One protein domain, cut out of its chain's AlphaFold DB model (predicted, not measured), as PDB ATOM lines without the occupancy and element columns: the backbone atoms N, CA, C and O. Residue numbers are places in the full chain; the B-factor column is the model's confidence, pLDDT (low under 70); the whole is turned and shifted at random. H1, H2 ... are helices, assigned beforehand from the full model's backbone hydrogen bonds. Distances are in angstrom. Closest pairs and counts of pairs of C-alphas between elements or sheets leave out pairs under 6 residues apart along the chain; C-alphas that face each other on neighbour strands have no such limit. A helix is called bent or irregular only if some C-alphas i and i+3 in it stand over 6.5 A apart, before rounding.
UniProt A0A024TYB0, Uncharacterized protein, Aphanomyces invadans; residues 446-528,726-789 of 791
ATOM      1  N   ASN A 446      -0.528  22.042  62.665       90.25
ATOM      2  CA  ASN A 446      -1.909  21.627  62.914       90.25
ATOM      3  C   ASN A 446      -2.774  21.714  61.652       90.25
ATOM      4  O   ASN A 446      -3.586  20.819  61.426       90.25
ATOM      5  N   ASP A 447      -2.573  22.734  60.815       90.44
ATOM      6  CA  ASP A 447      -3.321  22.909  59.562       90.44
ATOM      7  C   ASP A 447      -2.961  21.800  58.567       90.44
ATOM      8  O   ASP A 447      -3.843  21.154  57.999       90.44
ATOM      9  N   VAL A 448      -1.665  21.484  58.445       90.56
ATOM     10  CA  VAL A 448      -1.177  20.349  57.644       90.56
ATOM     11  C   VAL A 448      -1.766  19.027  58.144       90.56
ATOM     12  O   VAL A 448      -2.268  18.234  57.348       90.56
ATOM     13  N   ASN A 449      -1.762  18.786  59.458       91.25
ATOM     14  CA  ASN A 449      -2.334  17.569  60.041       91.25
ATOM     15  C   ASN A 449      -3.861  17.480  59.816       91.25
ATOM     16  O   ASN A 449      -4.371  16.404  59.502       91.25
ATOM     17  N   ALA A 450      -4.593  18.595  59.920       92.75
ATOM     18  CA  ALA A 450      -6.031  18.653  59.652       92.75
ATOM     19  C   ALA A 450      -6.351  18.377  58.173       92.75
ATOM     20  O   ALA A 450      -7.241  17.577  57.870       92.75
ATOM     21  N   VAL A 451      -5.579  18.962  57.253       93.00
ATOM     22  CA  VAL A 451      -5.699  18.731  55.807       93.00
ATOM     23  C   VAL A 451      -5.380  17.283  55.442       93.00
ATOM     24  O   VAL A 451      -6.108  16.687  54.653       93.00
ATOM     25  N   LEU A 452      -4.383  16.652  56.067       92.38
ATOM     26  CA  LEU A 452      -4.110  15.224  55.871       92.38
ATOM     27  C   LEU A 452      -5.306  14.330  56.267       92.38
ATOM     28  O   LEU A 452      -5.590  13.363  55.563       92.38
ATOM     29  N   VAL A 453      -6.047  14.681  57.326       93.50
ATOM     30  CA  VAL A 453      -7.282  13.984  57.759       93.50
ATOM     31  C   VAL A 453      -8.502  14.330  56.884       93.50
ATOM     32  O   VAL A 453      -9.470  13.563  56.828       93.50
ATOM     33  N   GLN A 454      -8.485  15.467  56.185       94.38
ATOM     34  CA  GLN A 454      -9.484  15.821  55.174       94.38
ATOM     35  C   GLN A 454      -9.249  15.057  53.862       94.38
ATOM     36  O   GLN A 454     -10.188  14.489  53.309       94.38
ATOM     37  N   LEU A 455      -8.001  14.988  53.391       92.56
ATOM     38  CA  LEU A 455      -7.607  14.310  52.150       92.56
ATOM     39  C   LEU A 455      -7.849  12.792  52.190       92.56
ATOM     40  O   LEU A 455      -8.064  12.182  51.150       92.56
ATOM     41  N   GLU A 456      -7.888  12.184  53.377       90.75
ATOM     42  CA  GLU A 456      -8.327  10.792  53.580       90.75
ATOM     43  C   GLU A 456      -9.814  10.546  53.270       90.75
ATOM     44  O   GLU A 456     -10.227   9.393  53.145       90.75
ATOM     45  N   LYS A 457     -10.623  11.609  53.170       92.62
ATOM     46  CA  LYS A 457     -12.087  11.557  53.001       92.62
ATOM     47  C   LYS A 457     -12.571  12.165  51.682       92.62
ATOM     48  O   LYS A 457     -13.752  12.044  51.372       92.62
ATOM     49  N   MET A 458     -11.694  12.845  50.944       93.56
ATOM     50  CA  MET A 458     -11.999  13.416  49.629       93.56
ATOM     51  C   MET A 458     -11.853  12.358  48.534       93.56
ATOM     52  O   MET A 458     -10.969  11.502  48.612       93.56
ATOM     53  N   ASP A 459     -12.670  12.443  47.482       92.75
ATOM     54  CA  ASP A 459     -12.442  11.618  46.299       92.75
ATOM     55  C   ASP A 459     -11.157  12.085  45.579       92.75
ATOM     56  O   ASP A 459     -10.913  13.294  45.467       92.75
ATOM     57  N   PRO A 460     -10.312  11.175  45.057       88.94
ATOM     58  CA  PRO A 460      -9.166  11.551  44.237       88.94
ATOM     59  C   PRO A 460      -9.506  12.482  43.061       88.94
ATOM     60  O   PRO A 460      -8.665  13.297  42.683       88.94
ATOM     61  N   ALA A 461     -10.715  12.399  42.497       89.50
ATOM     62  CA  ALA A 461     -11.201  13.304  41.458       89.50
ATOM     63  C   ALA A 461     -11.438  14.734  41.976       89.50
ATOM     64  O   ALA A 461     -11.104  15.681  41.267       89.50
ATOM     65  N   ASP A 462     -11.924  14.914  43.210       92.75
ATOM     66  CA  ASP A 462     -12.089  16.240  43.828       92.75
ATOM     67  C   ASP A 462     -10.730  16.900  44.093       92.75
ATOM     68  O   ASP A 462     -10.545  18.095  43.853       92.75
ATOM     69  N   VAL A 463      -9.746  16.115  44.546       92.75
ATOM     70  CA  VAL A 463      -8.364  16.588  44.735       92.75
ATOM     71  C   VAL A 463      -7.745  16.979  43.387       92.75
ATOM     72  O   VAL A 463      -7.140  18.042  43.272       92.75
ATOM     73  N   LEU A 464      -7.950  16.185  42.331       90.69
ATOM     74  CA  LEU A 464      -7.517  16.544  40.975       90.69
ATOM     75  C   LEU A 464      -8.243  17.790  40.438       90.69
ATOM     76  O   LEU A 464      -7.613  18.625  39.793       90.69
ATOM     77  N   ALA A 465      -9.532  17.971  40.738       90.38
ATOM     78  CA  ALA A 465     -10.270  19.180  40.379       90.38
ATOM     79  C   ALA A 465      -9.710  20.426  41.088       90.38
ATOM     80  O   ALA A 465      -9.595  21.474  40.458       90.38
ATOM     81  N   LYS A 466      -9.278  20.306  42.353       93.38
ATOM     82  CA  LYS A 466      -8.560  21.373  43.080       93.38
ATOM     83  C   LYS A 466      -7.206  21.708  42.458       93.38
ATOM     84  O   LYS A 466      -6.858  22.879  42.387       93.38
ATOM     85  N   ALA A 467      -6.470  20.727  41.938       92.12
ATOM     86  CA  ALA A 467      -5.238  21.012  41.196       92.12
ATOM     87  C   ALA A 467      -5.500  21.884  39.952       92.12
ATOM     88  O   ALA A 467      -4.665  22.703  39.591       92.12
ATOM     89  N   LEU A 468      -6.668  21.726  39.318       89.69
ATOM     90  CA  LEU A 468      -7.063  22.428  38.094       89.69
ATOM     91  C   LEU A 468      -7.686  23.820  38.318       89.69
ATOM     92  O   LEU A 468      -8.009  24.479  37.330       89.69
ATOM     93  N   THR A 469      -7.865  24.291  39.561       89.56
ATOM     94  CA  THR A 469      -8.378  25.656  39.811       89.56
ATOM     95  C   THR A 469      -7.303  26.742  39.754       89.56
ATOM     96  O   THR A 469      -7.655  27.917  39.745       89.56
ATOM     97  N   LEU A 470      -6.014  26.382  39.713       86.56
ATOM     98  CA  LEU A 470      -4.925  27.362  39.689       86.56
ATOM     99  C   LEU A 470      -4.862  28.131  38.348       86.56
ATOM    100  O   LEU A 470      -4.945  27.506  37.284       86.56
ATOM    101  N   PRO A 471      -4.641  29.462  38.366       76.75
ATOM    102  CA  PRO A 471      -4.642  30.308  37.168       76.75
ATOM    103  C   PRO A 471      -3.381  30.105  36.308       76.75
ATOM    104  O   PRO A 471      -2.374  30.799  36.448       76.75
ATOM    105  N   MET A 472      -3.444  29.117  35.412       72.50
ATOM    106  CA  MET A 472      -2.393  28.701  34.462       72.50
ATOM    107  C   MET A 472      -1.702  29.855  33.720       72.50
ATOM    108  O   MET A 472      -0.484  29.847  33.558       72.50
ATOM    109  N   ASP A 473      -2.486  30.833  33.274       64.81
ATOM    110  CA  ASP A 473      -2.057  32.035  32.563       64.81
ATOM    111  C   ASP A 473      -1.124  32.908  33.414       64.81
ATOM    112  O   ASP A 473      -0.122  33.432  32.916       64.81
ATOM    113  N   GLN A 474      -1.410  32.992  34.717       69.88
ATOM    114  CA  GLN A 474      -0.669  33.800  35.683       69.88
ATOM    115  C   GLN A 474       0.484  33.023  36.329       69.88
ATOM    116  O   GLN A 474       1.524  33.621  36.625       69.88
ATOM    117  N   LEU A 475       0.331  31.711  36.536       70.88
ATOM    118  CA  LEU A 475       1.280  30.857  37.258       70.88
ATOM    119  C   LEU A 475       2.719  30.943  36.748       70.88
ATOM    120  O   LEU A 475       3.637  30.893  37.564       70.88
ATOM    121  N   ALA A 476       2.916  31.061  35.430       61.97
ATOM    122  CA  ALA A 476       4.224  30.864  34.822       61.97
ATOM    123  C   ALA A 476       5.319  31.748  35.447       61.97
ATOM    124  O   ALA A 476       5.198  32.965  35.606       61.97
ATOM    125  N   ASN A 477       6.425  31.102  35.775       61.00
ATOM    126  CA  ASN A 477       7.652  31.620  36.350       61.00
ATOM    127  C   ASN A 477       8.862  30.910  35.718       61.00
ATOM    128  O   ASN A 477       9.956  30.950  36.270       61.00
ATOM    129  N   VAL A 478       8.722  30.333  34.517       52.16
ATOM    130  CA  VAL A 478       9.750  29.482  33.880       52.16
ATOM    131  C   VAL A 478      11.093  30.209  33.633       52.16
ATOM    132  O   VAL A 478      12.122  29.580  33.427       52.16
ATOM    133  N   ALA A 479      11.146  31.548  33.710       47.97
ATOM    134  CA  ALA A 479      12.413  32.295  33.795       47.97
ATOM    135  C   ALA A 479      13.217  32.009  35.084       47.97
ATOM    136  O   ALA A 479      14.444  32.008  35.058       47.97
ATOM    137  N   LEU A 480      12.530  31.782  36.203       52.84
ATOM    138  CA  LEU A 480      13.086  31.386  37.496       52.84
ATOM    139  C   LEU A 480      13.319  29.875  37.583       52.84
ATOM    140  O   LEU A 480      14.234  29.469  38.286       52.84
ATOM    141  N   ALA A 481      12.581  29.050  36.830       52.03
ATOM    142  CA  ALA A 481      12.755  27.593  36.825       52.03
ATOM    143  C   ALA A 481      14.179  27.124  36.454       52.03
ATOM    144  O   ALA A 481      14.593  26.046  36.870       52.03
ATOM    145  N   HIS A 482      14.936  27.939  35.710       49.53
ATOM    146  CA  HIS A 482      16.342  27.682  35.365       49.53
ATOM    147  C   HIS A 482      17.333  28.416  36.294       49.53
ATOM    148  O   HIS A 482      18.465  27.965  36.453       49.53
ATOM    149  N   LYS A 483      16.905  29.511  36.945       50.09
ATOM    150  CA  LYS A 483      17.726  30.338  37.856       50.09
ATOM    151  C   LYS A 483      17.692  29.853  39.314       50.09
ATOM    152  O   LYS A 483      18.637  30.090  40.059       50.09
ATOM    153  N   ILE A 484      16.607  29.199  39.736       55.75
ATOM    154  CA  ILE A 484      16.387  28.682  41.094       55.75
ATOM    155  C   ILE A 484      16.400  27.154  41.039       55.75
ATOM    156  O   ILE A 484      15.370  26.515  40.826       55.75
ATOM    157  N   HIS A 485      17.570  26.557  41.267       58.50
ATOM    158  CA  HIS A 485      17.691  25.105  41.380       58.50
ATOM    159  C   HIS A 485      17.209  24.639  42.760       58.50
ATOM    160  O   HIS A 485      17.996  24.392  43.672       58.50
ATOM    161  N   ARG A 486      15.888  24.530  42.928       74.88
ATOM    162  CA  ARG A 486      15.297  23.838  44.078       74.88
ATOM    163  C   ARG A 486      15.597  22.343  43.954       74.88
ATOM    164  O   ARG A 486      15.509  21.796  42.856       74.88
ATOM    165  N   ASP A 487      15.952  21.681  45.052       86.12
ATOM    166  CA  ASP A 487      16.063  20.221  45.055       86.12
ATOM    167  C   ASP A 487      14.666  19.612  45.207       86.12
ATOM    168  O   ASP A 487      14.068  19.633  46.288       86.12
ATOM    169  N   THR A 488      14.142  19.099  44.095       90.44
ATOM    170  CA  THR A 488      12.828  18.461  44.025       90.44
ATOM    171  C   THR A 488      12.718  17.291  45.008       90.44
ATOM    172  O   THR A 488      11.677  17.146  45.643       90.44
ATOM    173  N   LEU A 489      13.777  16.496  45.219       93.50
ATOM    174  CA  LEU A 489      13.718  15.374  46.161       93.50
ATOM    175  C   LEU A 489      13.594  15.865  47.607       93.50
ATOM    176  O   LEU A 489      12.765  15.354  48.353       93.50
ATOM    177  N   MET A 490      14.362  16.886  47.998       92.19
ATOM    178  CA  MET A 490      14.295  17.417  49.365       92.19
ATOM    179  C   MET A 490      12.947  18.091  49.656       92.19
ATOM    180  O   MET A 490      12.457  18.005  50.778       92.19
ATOM    181  N   LEU A 491      12.299  18.699  48.652       92.50
ATOM    182  CA  LEU A 491      10.898  19.130  48.763       92.50
ATOM    183  C   LEU A 491       9.963  17.935  49.009       92.50
ATOM    184  O   LEU A 491       9.130  17.997  49.910       92.50
ATOM    185  N   LEU A 492      10.112  16.853  48.238       95.69
ATOM    186  CA  LEU A 492       9.268  15.662  48.364       95.69
ATOM    187  C   LEU A 492       9.476  14.893  49.677       95.69
ATOM    188  O   LEU A 492       8.541  14.228  50.104       95.69
ATOM    189  N   LEU A 493      10.651  14.980  50.309       93.75
ATOM    190  CA  LEU A 493      10.935  14.333  51.598       93.75
ATOM    191  C   LEU A 493      10.579  15.210  52.812       93.75
ATOM    192  O   LEU A 493      10.148  14.688  53.835       93.75
ATOM    193  N   HIS A 494      10.763  16.535  52.737       90.69
ATOM    194  CA  HIS A 494      10.571  17.420  53.897       90.69
ATOM    195  C   HIS A 494       9.151  17.991  54.036       90.69
ATOM    196  O   HIS A 494       8.745  18.311  55.155       90.69
ATOM    197  N   ASP A 495       8.380  18.146  52.953       93.25
ATOM    198  CA  ASP A 495       6.961  18.500  53.091       93.25
ATOM    199  C   ASP A 495       6.119  17.258  53.416       93.25
ATOM    200  O   ASP A 495       6.143  16.269  52.687       93.25
ATOM    201  N   LYS A 496       5.310  17.317  54.480       92.62
ATOM    202  CA  LYS A 496       4.522  16.167  54.955       92.62
ATOM    203  C   LYS A 496       3.484  15.677  53.941       92.62
ATOM    204  O   LYS A 496       3.198  14.478  53.895       92.62
ATOM    205  N   ILE A 497       2.896  16.581  53.150       94.94
ATOM    206  CA  ILE A 497       1.899  16.222  52.129       94.94
ATOM    207  C   ILE A 497       2.605  15.549  50.946       94.94
ATOM    208  O   ILE A 497       2.197  14.468  50.510       94.94
ATOM    209  N   ALA A 498       3.710  16.138  50.488       95.75
ATOM    210  CA  ALA A 498       4.567  15.580  49.454       95.75
ATOM    211  C   ALA A 498       5.127  14.205  49.829       95.75
ATOM    212  O   ALA A 498       4.964  13.265  49.053       95.75
ATOM    213  N   HIS A 499       5.668  14.051  51.039       96.38
ATOM    214  CA  HIS A 499       6.241  12.802  51.546       96.38
ATOM    215  C   HIS A 499       5.213  11.678  51.547       96.38
ATOM    216  O   HIS A 499       5.461  10.592  51.021       96.38
ATOM    217  N   ARG A 500       3.995  11.954  52.034       95.00
ATOM    218  CA  ARG A 500       2.889  10.988  52.022       95.00
ATOM    219  C   ARG A 500       2.525  10.537  50.603       95.00
ATOM    220  O   ARG A 500       2.268   9.350  50.387       95.00
ATOM    221  N   ILE A 501       2.481  11.456  49.638       96.25
ATOM    222  CA  ILE A 501       2.036  11.169  48.264       96.25
ATOM    223  C   ILE A 501       3.161  10.548  47.418       96.25
ATOM    224  O   ILE A 501       2.903   9.613  46.658       96.25
ATOM    225  N   PHE A 502       4.411  10.966  47.612       97.56
ATOM    226  CA  PHE A 502       5.590  10.358  46.996       97.56
ATOM    227  C   PHE A 502       5.830   8.941  47.537       97.56
ATOM    228  O   PHE A 502       6.011   8.008  46.757       97.56
ATOM    229  N   LYS A 503       5.687   8.716  48.850       96.56
ATOM    230  CA  LYS A 503       5.739   7.370  49.448       96.56
ATOM    231  C   LYS A 503       4.598   6.467  48.954       96.56
ATOM    232  O   LYS A 503       4.836   5.295  48.673       96.56
ATOM    233  N   LYS A 504       3.386   7.007  48.744       95.56
ATOM    234  CA  LYS A 504       2.259   6.308  48.082       95.56
ATOM    235  C   LYS A 504       2.575   5.936  46.623       95.56
ATOM    236  O   LYS A 504       2.205   4.847  46.190       95.56
ATOM    237  N   PHE A 505       3.260   6.805  45.876       97.38
ATOM    238  CA  PHE A 505       3.752   6.501  44.528       97.38
ATOM    239  C   PHE A 505       4.811   5.393  44.547       97.38
ATOM    240  O   PHE A 505       4.686   4.413  43.822       97.38
ATOM    241  N   LEU A 506       5.812   5.487  45.423       96.88
ATOM    242  CA  LEU A 506       6.840   4.456  45.555       96.88
ATOM    243  C   LEU A 506       6.244   3.100  45.966       96.88
ATOM    244  O   LEU A 506       6.666   2.070  45.445       96.88
ATOM    245  N   ALA A 507       5.222   3.085  46.826       96.00
ATOM    246  CA  ALA A 507       4.531   1.864  47.245       96.00
ATOM    247  C   ALA A 507       3.840   1.142  46.074       96.00
ATOM    248  O   ALA A 507       3.896  -0.086  45.999       96.00
ATOM    249  N   SER A 508       3.258   1.869  45.107       95.12
ATOM    250  CA  SER A 508       2.682   1.244  43.901       95.12
ATOM    251  C   SER A 508       3.743   0.641  42.965       95.12
ATOM    252  O   SER A 508       3.407  -0.164  42.097       95.12
ATOM    253  N   ARG A 509       5.024   0.975  43.182       94.00
ATOM    254  CA  ARG A 509       6.203   0.422  42.494       94.00
ATOM    255  C   ARG A 509       7.030  -0.537  43.366       94.00
ATOM    256  O   ARG A 509       8.092  -0.965  42.927       94.00
ATOM    257  N   LEU A 510       6.565  -0.866  44.579       93.00
ATOM    258  CA  LEU A 510       7.268  -1.673  45.597       93.00
ATOM    259  C   LEU A 510       8.608  -1.070  46.094       93.00
ATOM    260  O   LEU A 510       9.488  -1.790  46.567       93.00
ATOM    261  N   LYS A 511       8.764   0.256  46.000       94.50
ATOM    262  CA  LYS A 511       9.984   1.031  46.312       94.50
ATOM    263  C   LYS A 511       9.860   1.952  47.535       94.50
ATOM    264  O   LYS A 511      10.778   2.706  47.840       94.50
ATOM    265  N   ASP A 512       8.749   1.901  48.268       94.06
ATOM    266  CA  ASP A 512       8.512   2.706  49.480       94.06
ATOM    267  C   ASP A 512       9.503   2.408  50.615       94.06
ATOM    268  O   ASP A 512       9.743   3.267  51.467       94.06
ATOM    269  N   HIS A 513      10.136   1.232  50.581       94.25
ATOM    270  CA  HIS A 513      11.220   0.849  51.481       94.25
ATOM    271  C   HIS A 513      12.432   1.801  51.421       94.25
ATOM    272  O   HIS A 513      13.096   1.963  52.438       94.25
ATOM    273  N   PHE A 514      12.677   2.496  50.300       95.50
ATOM    274  CA  PHE A 514      13.706   3.544  50.210       95.50
ATOM    275  C   PHE A 514      13.415   4.725  51.140       95.50
ATOM    276  O   PHE A 514      14.286   5.168  51.882       95.50
ATOM    277  N   VAL A 515      12.171   5.210  51.141       95.38
ATOM    278  CA  VAL A 515      11.759   6.322  52.008       95.38
ATOM    279  C   VAL A 515      11.602   5.852  53.453       95.38
ATOM    280  O   VAL A 515      12.032   6.549  54.360       95.38
ATOM    281  N   ALA A 516      11.088   4.638  53.683       94.88
ATOM    282  CA  ALA A 516      10.999   4.065  55.028       94.88
ATOM    283  C   ALA A 516      12.373   3.783  55.676       94.88
ATOM    284  O   ALA A 516      12.481   3.819  56.901       94.88
ATOM    285  N   PHE A 517      13.417   3.528  54.878       96.44
ATOM    286  CA  PHE A 517      14.800   3.478  55.353       96.44
ATOM    287  C   PHE A 517      15.284   4.861  55.806       96.44
ATOM    288  O   PHE A 517      15.804   4.971  56.912       96.44
ATOM    289  N   ILE A 518      15.058   5.912  55.005       95.50
ATOM    290  CA  ILE A 518      15.407   7.296  55.376       95.50
ATOM    291  C   ILE A 518      14.666   7.715  56.657       95.50
ATOM    292  O   ILE A 518      15.316   8.168  57.594       95.50
ATOM    293  N   ASP A 519      13.353   7.459  56.753       93.62
ATOM    294  CA  ASP A 519      12.548   7.743  57.954       93.62
ATOM    295  C   ASP A 519      13.156   7.107  59.225       93.62
ATOM    296  O   ASP A 519      13.336   7.774  60.243       93.62
ATOM    297  N   GLU A 520      13.508   5.813  59.180       93.94
ATOM    298  CA  GLU A 520      14.099   5.113  60.334       93.94
ATOM    299  C   GLU A 520      15.551   5.532  60.621       93.94
ATOM    300  O   GLU A 520      15.997   5.428  61.768       93.94
ATOM    301  N   VAL A 521      16.291   6.028  59.624       92.31
ATOM    302  CA  VAL A 521      17.624   6.615  59.824       92.31
ATOM    303  C   VAL A 521      17.528   7.991  60.485       92.31
ATOM    304  O   VAL A 521      18.304   8.262  61.403       92.31
ATOM    305  N   ASP A 522      16.556   8.827  60.119       90.06
ATOM    306  CA  ASP A 522      16.314  10.106  60.795       90.06
ATOM    307  C   ASP A 522      15.819   9.899  62.238       90.06
ATOM    308  O   ASP A 522      16.312  10.565  63.155       90.06
ATOM    309  N   GLU A 523      14.939   8.921  62.496       88.75
ATOM    310  CA  GLU A 523      14.608   8.497  63.869       88.75
ATOM    311  C   GLU A 523      15.865   8.058  64.647       88.75
ATOM    312  O   GLU A 523      16.041   8.427  65.812       88.75
ATOM    313  N   PHE A 524      16.768   7.306  64.007       87.12
ATOM    314  CA  PHE A 524      18.027   6.841  64.597       87.12
ATOM    315  C   PHE A 524      19.009   7.984  64.914       87.12
ATOM    316  O   PHE A 524      19.590   8.004  66.003       87.12
ATOM    317  N   ILE A 525      19.180   8.953  64.008       84.44
ATOM    318  CA  ILE A 525      20.047  10.131  64.195       84.44
ATOM    319  C   ILE A 525      19.560  10.985  65.372       84.44
ATOM    320  O   ILE A 525      20.373  11.514  66.138       84.44
ATOM    321  N   ASN A 526      18.239  11.078  65.543       81.31
ATOM    322  CA  ASN A 526      17.587  11.856  66.593       81.31
ATOM    323  C   ASN A 526      17.397  11.094  67.924       81.31
ATOM    324  O   ASN A 526      16.786  11.636  68.849       81.31
ATOM    325  N   LEU A 527      17.941   9.875  68.076       77.94
ATOM    326  CA  LEU A 527      17.828   9.098  69.318       77.94
ATOM    327  C   LEU A 527      18.391   9.866  70.536       77.94
ATOM    328  O   LEU A 527      19.594  10.152  70.596       77.94
ATOM    329  N   PRO A 528      17.563  10.161  71.558       67.31
ATOM    330  CA  PRO A 528      17.979  11.006  72.665       67.31
ATOM    331  C   PRO A 528      19.003  10.308  73.565       67.31
ATOM    332  O   PRO A 528      18.799   9.187  74.032       67.31
ATOM    333  N   ALA A 726      20.487   9.288  45.729       90.56
ATOM    334  CA  ALA A 726      20.885   9.351  44.328       90.56
ATOM    335  C   ALA A 726      19.895   8.594  43.424       90.56
ATOM    336  O   ALA A 726      19.463   9.136  42.402       90.56
ATOM    337  N   ILE A 727      19.471   7.389  43.815       91.00
ATOM    338  CA  ILE A 727      18.486   6.576  43.077       91.00
ATOM    339  C   ILE A 727      17.118   7.266  43.025       91.00
ATOM    340  O   ILE A 727      16.523   7.390  41.949       91.00
ATOM    341  N   LEU A 728      16.638   7.772  44.166       93.94
ATOM    342  CA  LEU A 728      15.393   8.537  44.237       93.94
ATOM    343  C   LEU A 728      15.454   9.768  43.318       93.94
ATOM    344  O   LEU A 728      14.558   9.946  42.493       93.94
ATOM    345  N   ARG A 729      16.522  10.578  43.397       91.31
ATOM    346  CA  ARG A 729      16.661  11.829  42.626       91.31
ATOM    347  C   ARG A 729      16.776  11.583  41.117       91.31
ATOM    348  O   ARG A 729      16.176  12.318  40.342       91.31
ATOM    349  N   THR A 730      17.533  10.567  40.695       86.38
ATOM    350  CA  THR A 730      17.805  10.292  39.266       86.38
ATOM    351  C   THR A 730      16.696   9.535  38.542       86.38
ATOM    352  O   THR A 730      16.579   9.665  37.324       86.38
ATOM    353  N   THR A 731      15.890   8.751  39.263       88.19
ATOM    354  CA  THR A 731      14.886   7.856  38.666       88.19
ATOM    355  C   THR A 731      13.482   8.159  39.184       88.19
ATOM    356  O   THR A 731      12.615   8.594  38.426       88.19
ATOM    357  N   GLU A 732      13.245   7.973  40.484       93.81
ATOM    358  CA  GLU A 732      11.881   7.966  41.026       93.81
ATOM    359  C   GLU A 732      11.211   9.344  41.036       93.81
ATOM    360  O   GLU A 732      10.005   9.425  40.823       93.81
ATOM    361  N   VAL A 733      11.966  10.429  41.240       93.94
ATOM    362  CA  VAL A 733      11.422  11.799  41.193       93.94
ATOM    363  C   VAL A 733      10.877  12.129  39.805       93.94
ATOM    364  O   VAL A 733       9.773  12.657  39.693       93.94
ATOM    365  N   HIS A 734      11.601  11.787  38.736       89.06
ATOM    366  CA  HIS A 734      11.140  12.043  37.371       89.06
ATOM    367  C   HIS A 734       9.884  11.233  37.026       89.06
ATOM    368  O   HIS A 734       8.920  11.794  36.508       89.06
ATOM    369  N   ASP A 735       9.871   9.942  37.362       92.94
ATOM    370  CA  ASP A 735       8.709   9.080  37.129       92.94
ATOM    371  C   ASP A 735       7.500   9.500  37.990       92.94
ATOM    372  O   ASP A 735       6.354   9.334  37.569       92.94
ATOM    373  N   PHE A 736       7.734  10.071  39.180       96.88
ATOM    374  CA  PHE A 736       6.680  10.642  40.020       96.88
ATOM    375  C   PHE A 736       6.072  11.895  39.395       96.88
ATOM    376  O   PHE A 736       4.846  11.965  39.297       96.88
ATOM    377  N   LEU A 737       6.900  12.852  38.958       92.94
ATOM    378  CA  LEU A 737       6.461  14.090  38.298       92.94
ATOM    379  C   LEU A 737       5.606  13.800  37.053       92.94
ATOM    380  O   LEU A 737       4.615  14.487  36.815       92.94
ATOM    381  N   ASP A 738       5.930  12.746  36.302       89.38
ATOM    382  CA  ASP A 738       5.156  12.283  35.141       89.38
ATOM    383  C   ASP A 738       3.893  11.472  35.510       89.38
ATOM    384  O   ASP A 738       3.075  11.166  34.640       89.38
ATOM    385  N   SER A 739       3.680  11.136  36.787       93.50
ATOM    386  CA  SER A 739       2.553  10.310  37.241       93.50
ATOM    387  C   SER A 739       1.290  11.119  37.592       93.50
ATOM    388  O   SER A 739       1.387  12.248  38.075       93.50
ATOM    389  N   PRO A 740       0.079  10.531  37.505       91.44
ATOM    390  CA  PRO A 740      -1.148  11.171  37.997       91.44
ATOM    391  C   PRO A 740      -1.156  11.471  39.509       91.44
ATOM    392  O   PRO A 740      -1.965  12.276  39.972       91.44
ATOM    393  N   LEU A 741      -0.272  10.843  40.298       94.75
ATOM    394  CA  LEU A 741      -0.138  11.127  41.731       94.75
ATOM    395  C   LEU A 741       0.538  12.481  41.991       94.75
ATOM    396  O   LEU A 741       0.268  13.092  43.022       94.75
ATOM    397  N   PHE A 742       1.324  13.003  41.045       96.75
ATOM    398  CA  PHE A 742       1.835  14.369  41.126       96.75
ATOM    399  C   PHE A 742       0.701  15.408  41.076       96.75
ATOM    400  O   PHE A 742       0.675  16.340  41.875       96.75
ATOM    401  N   MET A 743      -0.312  15.204  40.231       94.88
ATOM    402  CA  MET A 743      -1.491  16.080  40.221       94.88
ATOM    403  C   MET A 743      -2.333  15.951  41.503       94.88
ATOM    404  O   MET A 743      -2.918  16.940  41.945       94.88
ATOM    405  N   GLN A 744      -2.337  14.784  42.166       95.00
ATOM    406  CA  GLN A 744      -2.908  14.657  43.517       95.00
ATOM    407  C   GLN A 744      -2.101  15.447  44.559       95.00
ATOM    408  O   GLN A 744      -2.704  15.983  45.486       95.00
ATOM    409  N   LEU A 745      -0.775  15.578  44.412       97.19
ATOM    410  CA  LEU A 745       0.047  16.429  45.281       97.19
ATOM    411  C   LEU A 745      -0.298  17.913  45.108       97.19
ATOM    412  O   LEU A 745      -0.608  18.567  46.100       97.19
ATOM    413  N   ILE A 746      -0.337  18.426  43.872       96.44
ATOM    414  CA  ILE A 746      -0.703  19.833  43.630       96.44
ATOM    415  C   ILE A 746      -2.102  20.134  44.181       96.44
ATOM    416  O   ILE A 746      -2.284  21.107  44.908       96.44
ATOM    417  N   GLY A 747      -3.077  19.255  43.931       96.12
ATOM    418  CA  GLY A 747      -4.420  19.386  44.495       96.12
ATOM    419  C   GLY A 747      -4.455  19.353  46.023       96.12
ATOM    420  O   GLY A 747      -5.202  20.110  46.636       96.12
ATOM    421  N   SER A 748      -3.611  18.529  46.650       96.50
ATOM    422  CA  SER A 748      -3.492  18.446  48.112       96.50
ATOM    423  C   SER A 748      -2.875  19.705  48.725       96.50
ATOM    424  O   SER A 748      -3.306  20.130  49.794       96.50
ATOM    425  N   TRP A 749      -1.922  20.344  48.039       95.88
ATOM    426  CA  TRP A 749      -1.418  21.662  48.432       95.88
ATOM    427  C   TRP A 749      -2.479  22.760  48.257       95.88
ATOM    428  O   TRP A 749      -2.611  23.593  49.143       95.88
ATOM    429  N   VAL A 750      -3.295  22.736  47.194       95.31
ATOM    430  CA  VAL A 750      -4.403  23.706  47.007       95.31
ATOM    431  C   VAL A 750      -5.519  23.528  48.048       95.31
ATOM    432  O   VAL A 750      -6.195  24.489  48.402       95.31
ATOM    433  N   VAL A 751      -5.716  22.314  48.575       95.06
ATOM    434  CA  VAL A 751      -6.624  22.062  49.714       95.06
ATOM    435  C   VAL A 751      -6.078  22.641  51.031       95.06
ATOM    436  O   VAL A 751      -6.875  22.949  51.913       95.06
ATOM    437  N   LEU A 752      -4.756  22.816  51.156       93.44
ATOM    438  CA  LEU A 752      -4.108  23.467  52.299       93.44
ATOM    439  C   LEU A 752      -4.157  24.997  52.189       93.44
ATOM    440  O   LEU A 752      -4.717  25.652  53.062       93.44
ATOM    441  N   ASP A 753      -3.571  25.552  51.128       91.50
ATOM    442  CA  ASP A 753      -3.645  26.969  50.766       91.50
ATOM    443  C   ASP A 753      -3.222  27.160  49.298       91.50
ATOM    444  O   ASP A 753      -2.252  26.561  48.824       91.50
ATOM    445  N   GLU A 754      -3.924  28.034  48.574       90.00
ATOM    446  CA  GLU A 754      -3.636  28.313  47.166       90.00
ATOM    447  C   GLU A 754      -2.239  28.926  46.995       90.00
ATOM    448  O   GLU A 754      -1.454  28.469  46.162       90.00
ATOM    449  N   THR A 755      -1.871  29.902  47.833       86.62
ATOM    450  CA  THR A 755      -0.554  30.547  47.723       86.62
ATOM    451  C   THR A 755       0.580  29.605  48.129       86.62
ATOM    452  O   THR A 755       1.661  29.654  47.539       86.62
ATOM    453  N   TYR A 756       0.354  28.717  49.098       89.50
ATOM    454  CA  TYR A 756       1.282  27.644  49.439       89.50
ATOM    455  C   TYR A 756       1.549  26.768  48.211       89.50
ATOM    456  O   TYR A 756       2.711  26.599  47.845       89.50
ATOM    457  N   ALA A 757       0.506  26.290  47.520       90.69
ATOM    458  CA  ALA A 757       0.662  25.499  46.297       90.69
ATOM    459  C   ALA A 757       1.463  26.250  45.217       90.69
ATOM    460  O   ALA A 757       2.437  25.713  44.685       90.69
ATOM    461  N   ILE A 758       1.123  27.520  44.961       86.31
ATOM    462  CA  ILE A 758       1.833  28.391  44.008       86.31
ATOM    463  C   ILE A 758       3.319  28.534  44.382       86.31
ATOM    464  O   ILE A 758       4.186  28.452  43.514       86.31
ATOM    465  N   ARG A 759       3.649  28.669  45.673       84.00
ATOM    466  CA  ARG A 759       5.037  28.757  46.172       84.00
ATOM    467  C   ARG A 759       5.819  27.437  46.084       84.00
ATOM    468  O   ARG A 759       7.049  27.464  46.179       84.00
ATOM    469  N   GLN A 760       5.157  26.297  45.870       86.56
ATOM    470  CA  GLN A 760       5.831  25.028  45.561       86.56
ATOM    471  C   GLN A 760       6.040  24.799  44.051       86.56
ATOM    472  O   GLN A 760       6.984  24.098  43.683       86.56
ATOM    473  N   LEU A 761       5.238  25.427  43.179       85.81
ATOM    474  CA  LEU A 761       5.381  25.383  41.716       85.81
ATOM    475  C   LEU A 761       6.584  26.221  41.232       85.81
ATOM    476  O   LEU A 761       6.441  27.311  40.687       85.81
ATOM    477  N   ILE A 762       7.798  25.698  41.431       78.38
ATOM    478  CA  ILE A 762       9.063  26.298  40.978       78.38
ATOM    479  C   ILE A 762       9.924  25.212  40.319       78.38
ATOM    480  O   ILE A 762      10.014  24.094  40.828       78.38
ATOM    481  N   GLY A 763      10.604  25.536  39.216       76.81
ATOM    482  CA  GLY A 763      11.570  24.620  38.600       76.81
ATOM    483  C   GLY A 763      10.900  23.470  37.849       76.81
ATOM    484  O   GLY A 763       9.944  23.660  37.100       76.81
ATOM    485  N   GLU A 764      11.400  22.254  38.058       77.31
ATOM    486  CA  GLU A 764      10.855  21.037  37.441       77.31
ATOM    487  C   GLU A 764       9.397  20.767  37.849       77.31
ATOM    488  O   GLU A 764       8.626  20.235  37.054       77.31
ATOM    489  N   VAL A 765       9.007  21.181  39.059       86.88
ATOM    490  CA  VAL A 765       7.656  21.012  39.621       86.88
ATOM    491  C   VAL A 765       6.622  21.827  38.834       86.88
ATOM    492  O   VAL A 765       5.543  21.332  38.519       86.88
ATOM    493  N   GLU A 766       6.971  23.058  38.451       83.88
ATOM    494  CA  GLU A 766       6.149  23.900  37.572       83.88
ATOM    495  C   GLU A 766       5.987  23.266  36.180       83.88
ATOM    496  O   GLU A 766       4.874  23.133  35.668       83.88
ATOM    497  N   LEU A 767       7.100  22.831  35.581       77.56
ATOM    498  CA  LEU A 767       7.110  22.218  34.250       77.56
ATOM    499  C   LEU A 767       6.286  20.920  34.202       77.56
ATOM    500  O   LEU A 767       5.564  20.686  33.232       77.56
ATOM    501  N   ALA A 768       6.351  20.103  35.257       85.06
ATOM    502  CA  ALA A 768       5.538  18.899  35.399       85.06
ATOM    503  C   ALA A 768       4.038  19.226  35.480       85.06
ATOM    504  O   ALA A 768       3.237  18.626  34.764       85.06
ATOM    505  N   TYR A 769       3.650  20.217  36.288       87.75
ATOM    506  CA  TYR A 769       2.252  20.649  36.403       87.75
ATOM    507  C   TYR A 769       1.687  21.097  35.048       87.75
ATOM    508  O   TYR A 769       0.639  20.615  34.611       87.75
ATOM    509  N   PHE A 770       2.433  21.921  34.313       80.75
ATOM    510  CA  PHE A 770       2.046  22.342  32.969       80.75
ATOM    511  C   PHE A 770       1.924  21.179  31.969       80.75
ATOM    512  O   PHE A 770       0.963  21.148  31.193       80.75
ATOM    513  N   LYS A 771       2.825  20.188  32.026       79.50
ATOM    514  CA  LYS A 771       2.768  18.967  31.200       79.50
ATOM    515  C   LYS A 771       1.482  18.157  31.418       79.50
ATOM    516  O   LYS A 771       0.952  17.612  30.450       79.50
ATOM    517  N   HIS A 772       0.951  18.111  32.642       84.25
ATOM    518  CA  HIS A 772      -0.326  17.444  32.945       84.25
ATOM    519  C   HIS A 772      -1.556  18.266  32.542       84.25
ATOM    520  O   HIS A 772      -2.516  17.708  32.008       84.25
ATOM    521  N   VAL A 773      -1.561  19.581  32.784       81.38
ATOM    522  CA  VAL A 773      -2.780  20.400  32.625       81.38
ATOM    523  C   VAL A 773      -3.061  20.801  31.174       81.38
ATOM    524  O   VAL A 773      -4.220  20.795  30.753       81.38
ATOM    525  N   VAL A 774      -2.035  21.105  30.371       71.31
ATOM    526  CA  VAL A 774      -2.220  21.574  28.981       71.31
ATOM    527  C   VAL A 774      -2.976  20.579  28.078       71.31
ATOM    528  O   VAL A 774      -3.871  21.014  27.345       71.31
ATOM    529  N   PRO A 775      -2.703  19.258  28.102       72.31
ATOM    530  CA  PRO A 775      -3.481  18.291  27.325       72.31
ATOM    531  C   PRO A 775      -4.965  18.257  27.721       72.31
ATOM    532  O   PRO A 775      -5.839  18.157  26.854       72.31
ATOM    533  N   LEU A 776      -5.261  18.389  29.020       70.06
ATOM    534  CA  LEU A 776      -6.623  18.360  29.556       70.06
ATOM    535  C   LEU A 776      -7.424  19.594  29.109       70.06
ATOM    536  O   LEU A 776      -8.530  19.454  28.583       70.06
ATOM    537  N   THR A 777      -6.853  20.797  29.227       64.06
ATOM    538  CA  THR A 777      -7.527  22.039  28.802       64.06
ATOM    539  C   THR A 777      -7.728  22.097  27.284       64.06
ATOM    540  O   THR A 777      -8.807  22.487  26.826       64.06
ATOM    541  N   LYS A 778      -6.759  21.624  26.486       59.59
ATOM    542  CA  LYS A 778      -6.904  21.463  25.025       59.59
ATOM    543  C   LYS A 778      -8.044  20.511  24.643       59.59
ATOM    544  O   LYS A 778      -8.786  20.813  23.705       59.59
ATOM    545  N   SER A 779      -8.213  19.402  25.367       56.97
ATOM    546  CA  SER A 779      -9.309  18.449  25.136       56.97
ATOM    547  C   SER A 779     -10.683  19.104  25.346       56.97
ATOM    548  O   SER A 779     -11.532  19.079  24.452       56.97
ATOM    549  N   VAL A 780     -10.865  19.812  26.470       54.16
ATOM    550  CA  VAL A 780     -12.111  20.538  26.787       54.16
ATOM    551  C   VAL A 780     -12.412  21.641  25.761       54.16
ATOM    552  O   VAL A 780     -13.559  21.779  25.324       54.16
ATOM    553  N   ARG A 781     -11.396  22.400  25.318       49.25
ATOM    554  CA  ARG A 781     -11.561  23.429  24.271       49.25
ATOM    555  C   ARG A 781     -12.008  22.823  22.929       49.25
ATOM    556  O   ARG A 781     -12.923  23.363  22.309       49.25
ATOM    557  N   ARG A 782     -11.444  21.680  22.505       41.94
ATOM    558  CA  ARG A 782     -11.887  20.965  21.286       41.94
ATOM    559  C   ARG A 782     -13.309  20.409  21.406       41.94
ATOM    560  O   ARG A 782     -14.073  20.535  20.453       41.94
ATOM    561  N   GLY A 783     -13.680  19.858  22.563       37.56
ATOM    562  CA  GLY A 783     -15.041  19.365  22.811       37.56
ATOM    563  C   GLY A 783     -16.106  20.456  22.647       37.56
ATOM    564  O   GLY A 783     -17.114  20.238  21.979       37.56
ATOM    565  N   ARG A 784     -15.846  21.667  23.166       40.44
ATOM    566  CA  ARG A 784     -16.728  22.829  22.955       40.44
ATOM    567  C   ARG A 784     -16.821  23.243  21.484       40.44
ATOM    568  O   ARG A 784     -17.935  23.389  20.990       40.44
ATOM    569  N   ALA A 785     -15.696  23.358  20.775       37.53
ATOM    570  CA  ALA A 785     -15.691  23.742  19.357       37.53
ATOM    571  C   ALA A 785     -16.476  22.763  18.454       37.53
ATOM    572  O   ALA A 785     -17.115  23.192  17.495       37.53
ATOM    573  N   GLY A 786     -16.478  21.464  18.781       35.97
ATOM    574  CA  GLY A 786     -17.295  20.462  18.084       35.97
ATOM    575  C   GLY A 786     -18.801  20.571  18.356       35.97
ATOM    576  O   GLY A 786     -19.596  20.183  17.510       35.97
ATOM    577  N   SER A 787     -19.211  21.121  19.505       36.50
ATOM    578  CA  SER A 787     -20.634  21.317  19.838       36.50
ATOM    579  C   SER A 787     -21.269  22.550  19.181       36.50
ATOM    580  O   SER A 787     -22.490  22.667  19.146       36.50
ATOM    581  N   THR A 788     -20.458  23.466  18.644       37.88
ATOM    582  CA  THR A 788     -20.908  24.728  18.029       37.88
ATOM    583  C   THR A 788     -21.019  24.682  16.499       37.88
ATOM    584  O   THR A 788     -21.228  25.722  15.885       37.88
ATOM    585  N   SER A 789     -20.878  23.511  15.869       36.03
ATOM    586  CA  SER A 789     -20.968  23.338  14.406       36.03
ATOM    587  C   SER A 789     -22.265  22.672  13.916       36.03
ATOM    588  O   SER A 789     -22.364  22.334  12.736       36.03
TER     589      SER A 789
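AT A GLANCE: This is residues 446 to 528 and 726 to 789 of the 791 residues of an uncharacterized protein of Aphanomyces invadans (UniProt A0A024TYB0). A body of mostly crossed helices is built round H9, with H6 side by side with it and running the opposite way. H1, H2, H10 and H11a pack on H9, while H7 folds back from the end of H6 as a helical hairpin and H5 and H8 pack on each other, about perpendicular; residues 520 to 528, of which 520 to 525 belong to H7, and residues 778 to 789, of which 778 to 787 belong to H11, stick out at the two ends of the long axis. The printed part has 147 residues with eleven named helices, H1 to H11 in order, and no named strand; the class is all helix. The whole is compact, with a radius of gyration of the C-alphas of 16.8 A, but elongated in outline, spanning 69 by 38 by 30 A.

IN THESE COORDINATES: H1, residues 446 to 455, begins at C-alpha 446 (-1.909, 21.627, 62.914). H2 is residues 460 to 467, H3 472 to 475, H4 478 to 481 and H5 488 to 494. H6, residues 496 to 508, is 18.7 A long, and H7, residues 512 to 525, 20.1 A. H8, residues 726 to 737, is irregular, but only just: C-alphas 730 and 733 are 6.8 A apart. H9, residues 740 to 752, is 19.1 A long, from C-alpha 740 (-1.148, 11.171, 37.997); H10 is residues 754 to 760. H11, residues 764 to 787, was assigned by its hydrogen bonds as one helix but is bent, with C-alphas 772 and 775 6.5 A apart; its arms are H11a, residues 764 to 772, and H11b, residues 775 to 787, ending at C-alpha 787 (-20.634, 21.317, 19.838).

HOW THE PARTS SIT: H6 and H9 are the hubs, touching five helices each. They touch each other at a shallow tilt of 20 degrees, opposite ways, closest at the C-alphas of Ala 498 and Leu 745, 6.2 A. H2 touches H9 at a steep tilt of 66 degrees, with C-alphas 467 and 747 closest at 3.8 A. H10 touches H9 at 51 degrees, a steep tilt, with C-alphas 749 and 757 closest at 4.9 A. H6 and H7 form a helical hairpin, with C-alphas 506 and 512 closest at 4.6 A. H5 touches H8 about perpendicular, at 84 degrees, with C-alphas 489 and 729 closest at 5.8 A. H4 touches H11a, with C-alphas 481 and 764 closest at 6.9 A; H3 and H11b touch no helix. Every O i to N i+4 pair is within hydrogen-bond range in H1, H2, H5, H6, H7, H9, H10, H11a and H11b, and 6 of 8 in H8; H3 and H4 are too short for such a pair.

THE WHOLE: The C-alphas farthest apart, of Pro 528 and Ser 789, are 71.2 A apart. Residues 529 to 725 are not printed, and C-alphas 528 and 726 are 28.5 A apart across the cut. Of the links that are printed whole, none is long. Mean pLDDT of the printed part is 83.2; residues 473 to 474, 476 to 485, 528 and 777 to 789 are under 70.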